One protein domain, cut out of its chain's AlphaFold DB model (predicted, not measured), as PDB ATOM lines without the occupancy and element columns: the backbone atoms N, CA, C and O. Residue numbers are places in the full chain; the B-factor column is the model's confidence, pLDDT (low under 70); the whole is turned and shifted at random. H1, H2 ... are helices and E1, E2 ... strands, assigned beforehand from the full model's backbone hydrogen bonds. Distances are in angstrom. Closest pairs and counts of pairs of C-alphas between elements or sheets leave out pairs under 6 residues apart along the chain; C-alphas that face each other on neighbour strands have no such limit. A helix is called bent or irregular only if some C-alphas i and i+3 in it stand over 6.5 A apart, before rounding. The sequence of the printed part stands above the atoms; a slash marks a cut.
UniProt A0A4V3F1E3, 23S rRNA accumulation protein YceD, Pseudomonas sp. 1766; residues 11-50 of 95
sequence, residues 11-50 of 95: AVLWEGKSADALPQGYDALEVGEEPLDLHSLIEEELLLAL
ATOM      1  N   ALA A  11     153.664 129.526 115.813       94.75
ATOM      2  CA  ALA A  11     153.539 128.508 114.788       94.75
ATOM      3  C   ALA A  11     154.786 128.529 113.900       94.75
ATOM      4  O   ALA A  11     155.037 129.493 113.175       94.75
ATOM      5  N   VAL A  12     155.561 127.444 113.943       93.31
ATOM      6  CA  VAL A  12     156.779 127.312 113.138       93.31
ATOM      7  C   VAL A  12     156.416 127.029 111.684       93.31
ATOM      8  O   VAL A  12     155.764 126.028 111.372       93.31
ATOM      9  N   LEU A  13     156.867 127.908 110.796       93.19
ATOM     10  CA  LEU A  13     156.696 127.816 109.354       93.19
ATOM     11  C   LEU A  13     158.053 127.608 108.691       93.19
ATOM     12  O   LEU A  13     159.051 128.195 109.089       93.19
ATOM     13  N   TRP A  14     158.088 126.776 107.657       90.81
ATOM     14  CA  TRP A  14     159.263 126.679 106.796       90.81
ATOM     15  C   TRP A  14     159.264 127.809 105.774       90.81
ATOM     16  O   TRP A  14     158.191 128.297 105.407       90.81
ATOM     17  N   GLU A  15     160.448 128.141 105.264       88.56
ATOM     18  CA  GLU A  15     160.611 129.195 104.266       88.56
ATOM     19  C   GLU A  15     159.612 129.067 103.098       88.56
ATOM     20  O   GLU A  15     159.422 127.994 102.505       88.56
ATOM     21  N   GLY A  16     158.921 130.168 102.791       86.06
ATOM     22  CA  GLY A  16     157.946 130.242 101.699       86.06
ATOM     23  C   GLY A  16     156.586 129.585 101.979       86.06
ATOM     24  O   GLY A  16     155.795 129.381 101.050       86.06
ATOM     25  N   LYS A  17     156.280 129.232 103.234       89.38
ATOM     26  CA  LYS A  17     154.923 128.846 103.661       89.38
ATOM     27  C   LYS A  17     154.132 130.071 104.122       89.38
ATOM     28  O   LYS A  17     154.672 130.975 104.739       89.38
ATOM     29  N   SER A  18     152.834 130.094 103.811       85.81
ATOM     30  CA  SER A  18     151.947 131.202 104.192       85.81
ATOM     31  C   SER A  18     151.453 131.067 105.639       85.81
ATOM     32  O   SER A  18     151.131 129.965 106.089       85.81
ATOM     33  N   ALA A  19     151.338 132.210 106.319       88.38
ATOM     34  CA  ALA A  19     150.734 132.366 107.641       88.38
ATOM     35  C   ALA A  19     149.200 132.565 107.607       88.38
ATOM     36  O   ALA A  19     148.561 132.594 108.656       88.38
ATOM     37  N   ASP A  20     148.579 132.664 106.424       86.50
ATOM     38  CA  ASP A  20     147.163 133.050 106.267       86.50
ATOM     39  C   ASP A  20     146.170 132.056 106.900       86.50
ATOM     40  O   ASP A  20     145.020 132.399 107.168       86.50
ATOM     41  N   ALA A  21     146.594 130.807 107.109       85.94
ATOM     42  CA  ALA A  21     145.770 129.729 107.654       85.94
ATOM     43  C   ALA A  21     146.121 129.369 109.110       85.94
ATOM     44  O   ALA A  21     145.730 128.295 109.579       85.94
ATOM     45  N   LEU A  22     146.881 130.215 109.814       89.06
ATOM     46  CA  LEU A  22     147.255 129.945 111.199       89.06
ATOM     47  C   LEU A  22     146.038 129.988 112.137       89.06
ATOM     48  O   LEU A  22     145.153 130.835 111.975       89.06
ATOM     49  N   PRO A  23     145.971 129.085 113.134       88.81
ATOM     50  CA  PRO A  23     144.995 129.198 114.206       88.81
ATOM     51  C   PRO A  23     145.123 130.542 114.925       88.81
ATOM     52  O   PRO A  23     146.217 131.080 115.085       88.81
ATOM     53  N   GLN A  24     143.998 131.067 115.405       89.12
ATOM     54  CA  GLN A  24     143.996 132.304 116.178       89.12
ATOM     55  C   GLN A  24     144.831 132.149 117.459       89.12
ATOM     56  O   GLN A  24     144.703 131.147 118.160       89.12
ATOM     57  N   GLY A  25     145.630 133.172 117.770       90.00
ATOM     58  CA  GLY A  25     146.471 133.213 118.969       90.00
ATOM     59  C   GLY A  25     147.893 132.693 118.771       90.00
ATOM     60  O   GLY A  25     148.626 132.653 119.746       90.00
ATOM     61  N   TYR A  26     148.275 132.321 117.545       93.62
ATOM     62  CA  TYR A  26     149.656 131.987 117.206       93.62
ATOM     63  C   TYR A  26     150.273 133.060 116.321       93.62
ATOM     64  O   TYR A  26     149.675 133.448 115.314       93.62
ATOM     65  N   ASP A  27     151.502 133.440 116.648       92.44
ATOM     66  CA  ASP A  27     152.338 134.259 115.782       92.44
ATOM     67  C   ASP A  27     153.176 133.377 114.851       92.44
ATOM     68  O   ASP A  27     153.568 132.255 115.184       92.44
ATOM     69  N   ALA A  28     153.423 133.852 113.633       93.81
ATOM     70  CA  ALA A  28     154.187 133.106 112.642       93.81
ATOM     71  C   ALA A  28     155.691 133.228 112.914       93.81
ATOM     72  O   ALA A  28     156.224 134.334 112.921       93.81
ATOM     73  N   LEU A  29     156.381 132.092 113.053       94.06
ATOM     74  CA  LEU A  29     157.840 132.033 113.143       94.06
ATOM     75  C   LEU A  29     158.398 131.284 111.932       94.06
ATOM     76  O   LEU A  29     158.368 130.054 111.883       94.06
ATOM     77  N   GLU A  30     158.885 132.025 110.939       92.75
ATOM     78  CA  GLU A  30     159.510 131.447 109.748       92.75
ATOM     79  C   GLU A  30     160.952 131.018 110.053       92.75
ATOM     80  O   GLU A  30     161.759 131.798 110.552       92.75
ATOM     81  N   VAL A  31     161.273 129.758 109.759       93.25
ATOM     82  CA  VAL A  31     162.591 129.157 109.973       93.25
ATOM     83  C   VAL A  31     163.127 128.651 108.635       93.25
ATOM     84  O   VAL A  31     162.456 127.902 107.915       93.25
ATOM     85  N   GLY A  32     164.343 129.087 108.305       90.31
ATOM     86  CA  GLY A  32     165.077 128.679 107.109       90.31
ATOM     87  C   GLY A  32     165.922 127.421 107.330       90.31
ATOM     88  O   GLY A  32     165.606 126.562 108.153       90.31
ATOM     89  N   GLU A  33     167.022 127.309 106.584       91.06
ATOM     90  CA  GLU A  33     167.978 126.199 106.734       91.06
ATOM     91  C   GLU A  33     168.877 126.341 107.972       91.06
ATOM     92  O   GLU A  33     169.397 125.346 108.486       91.06
ATOM     93  N   GLU A  34     169.070 127.570 108.455       91.12
ATOM     94  CA  GLU A  34     169.859 127.833 109.654       91.12
ATOM     95  C   GLU A  34     169.067 127.501 110.930       91.12
ATOM     96  O   GLU A  34     167.848 127.692 110.979       91.12
ATOM     97  N   PRO A  35     169.733 127.003 111.991       91.12
ATOM     98  CA  PRO A  35     169.078 126.774 113.272       91.12
ATOM     99  C   PRO A  35     168.473 128.061 113.841       91.12
ATOM    100  O   PRO A  35     169.119 129.105 113.842       91.12
ATOM    101  N   LEU A  36     167.263 127.954 114.394       93.50
ATOM    102  CA  LEU A  36     166.606 129.057 115.094       93.50
ATOM    103  C   LEU A  36     167.458 129.541 116.277       93.50
ATOM    104  O   LEU A  36     167.763 128.768 117.192       93.50
ATOM    105  N   ASP A  37     167.774 130.835 116.292       95.19
ATOM    106  CA  ASP A  37     168.400 131.485 117.438       95.19
ATOM    107  C   ASP A  37     167.354 131.812 118.514       95.19
ATOM    108  O   ASP A  37     166.704 132.857 118.511       95.19
ATOM    109  N   LEU A  38     167.210 130.889 119.465       95.25
ATOM    110  CA  LEU A  38     166.301 131.046 120.599       95.25
ATOM    111  C   LEU A  38     166.673 132.219 121.510       95.25
ATOM    112  O   LEU A  38     165.788 132.757 122.167       95.25
ATOM    113  N   HIS A  39     167.953 132.600 121.589       96.75
ATOM    114  CA  HIS A  39     168.358 133.710 122.444       96.75
ATOM    115  C   HIS A  39     167.791 135.020 121.902       96.75
ATOM    116  O   HIS A  39     167.125 135.740 122.640       96.75
ATOM    117  N   SER A  40     168.012 135.282 120.613       96.12
ATOM    118  CA  SER A  40     167.497 136.480 119.946       96.12
ATOM    119  C   SER A  40     165.967 136.525 119.968       96.12
ATOM    120  O   SER A  40     165.402 137.556 120.313       96.12
ATOM    121  N   LEU A  41     165.291 135.394 119.720       95.81
ATOM    122  CA  LEU A  41     163.826 135.322 119.803       95.81
ATOM    123  C   LEU A  41     163.300 135.684 121.204       95.81
ATOM    124  O   LEU A  41     162.398 136.501 121.343       95.81
ATOM    125  N   ILE A  42     163.870 135.093 122.261       96.00
ATOM    126  CA  ILE A  42     163.457 135.384 123.645       96.00
ATOM    127  C   ILE A  42     163.757 136.843 124.010       96.00
ATOM    128  O   ILE A  42     162.980 137.464 124.736       96.00
ATOM    129  N   GLU A  43     164.880 137.388 123.543       96.50
ATOM    130  CA  GLU A  43     165.237 138.789 123.763       96.50
ATOM    131  C   GLU A  43     164.195 139.733 123.159       96.50
ATOM    132  O   GLU A  43     163.745 140.640 123.857       96.50
ATOM    133  N   GLU A  44     163.775 139.499 121.915       95.88
ATOM    134  CA  GLU A  44     162.742 140.301 121.251       95.88
ATOM    135  C   GLU A  44     161.423 140.277 122.032       95.88
ATOM    136  O   GLU A  44     160.869 141.335 122.338       95.88
ATOM    137  N   GLU A  45     160.974 139.098 122.465       96.19
ATOM    138  CA  GLU A  45     159.743 138.961 123.248       96.19
ATOM    139  C   GLU A  45     159.823 139.650 124.616       96.19
ATOM    140  O   GLU A  45     158.873 140.293 125.074       96.19
ATOM    141  N   LEU A  46     160.976 139.569 125.285       94.25
ATOM    142  CA  LEU A  46     161.200 140.292 126.537       94.25
ATOM    143  C   LEU A  46     161.258 141.804 126.322       94.25
ATOM    144  O   LEU A  46     160.800 142.556 127.185       94.25
ATOM    145  N   LEU A  47     161.803 142.252 125.191       93.81
ATOM    146  CA  LEU A  47     161.857 143.661 124.825       93.81
ATOM    147  C   LEU A  47     160.448 144.214 124.580       93.81
ATOM    148  O   LEU A  47     160.143 145.318 125.028       93.81
ATOM    149  N   LEU A  48     159.574 143.438 123.935       93.38
ATOM    150  CA  LEU A  48     158.166 143.790 123.728       93.38
ATOM    151  C   LEU A  48     157.362 143.810 125.035       93.38
ATOM    152  O   LEU A  48     156.446 144.618 125.181       93.38
ATOM    153  N   ALA A  49     157.733 142.979 126.011       93.81
ATOM    154  CA  ALA A  49     157.131 142.978 127.343       93.81
ATOM    155  C   ALA A  49     157.604 144.140 128.241       93.81
ATOM    156  O   ALA A  49     157.101 144.302 129.360       93.81
ATOM    157  N   LEU A  50     158.568 144.958 127.794       91.56
ATOM    158  CA  LEU A  50     159.018 146.114 128.563       91.56
ATOM    159  C   LEU A  50     157.927 147.188 128.662       91.56
ATOM    160  O   LEU A  50     157.216 147.477 127.697       91.56
TER     161      LEU A  50
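Overview. This is residues 11 to 50 of the 95 residues of the protein "23S rRNA accumulation protein YceD" of Pseudomonas sp. 1766 (UniProt A0A4V3F1E3). The model is a flat, open piece: a small sheet of two short strands side by side, E1 and E2, with a wide loop between them, and one helix, H1, set off to one side of the sheet on a short link. The loop, residues 15 to 26, leaves the end of E1 and folds back to the start of E2, and the two strands run in the same direction. Residues 34 to 40 and 42 to 50, which take in most of H1, stick out from the rest with little near them. The printed part has 40 residues with two named strands and one named helix, in the order E1, E2, H1 along the chain; the sheet has the order E1, E2 and is parallel, and the class is mixed, helices and strands. The whole is loose, with a radius of gyration of the C-alphas of 11.6 A, and the C-alphas span 30 by 27 by 9 A.

Arrangement. The sheet is made of E1, residues 11 to 14, and E2, residues 27 to 31. The two are parallel neighbours, with 31 degrees between their N-to-C directions. Among the C-alphas that face each other are those of Leu 13 and Glu 30, 4.6 A apart, and those of Trp 14 and Val 31, 5.2 A apart. Across the pair, N of Ala 11 and O of Asp 27 are within hydrogen-bond range at 2.8 A, and N of Leu 29 and O of Ala 11 at 2.9 A. Farther along, N of Val 31 and O of Leu 13 are within hydrogen-bond range at 2.8 A. A long link of 12 residues, 15 to 26, joins E1 to E2. A short link of 6 residues leads from E2 to H1, residues 38 to 48. H1 and E1 are apart. Residues 34 to 40, of which 38 to 40 belong to H1, stand free, and so do residues 42 to 50, of which 42 to 48 belong to H1. In H1 every O i to N i+4 pair is within hydrogen-bond range, and the helix is not bent.

Along the chain. E2, residues 27 to 31, is the longest strand by residues and measures 12.8 A from first to last C-alpha. It goes from C-alpha 27 at (152.338, 134.259, 115.782) to C-alpha 31 at (162.591, 129.157, 109.973). E1, residues 11 to 14, measures 10.0 A from first to last C-alpha and begins with C-alpha 11 at (153.539, 128.508, 114.788). H1, residues 38 to 48, measures 15.4 A from first to last C-alpha and ends with C-alpha 48 at (158.166, 143.790, 123.728).

Size, cuts and confidence. The two C-alphas farthest apart are those of Gly 16, in the long link, and Leu 50, the last printed residue, at 31.2 A. The first and last printed C-alphas, those of Ala 11 and Leu 50, are 23.0 A apart. The outline is flat, and the radius of gyration is 1.30 times the 8.9 A of a compact globule of 40 residues. The link from E1 to E2 is the long one, and its C-alphas lie 9 to 15 A from the mean of all C-alphas. The printed part has no cut; it begins at residue 11 and ends at residue 50 of a full chain of 95 residues. The mean pLDDT of the printed part is 92.2, and no printed residue is under 70.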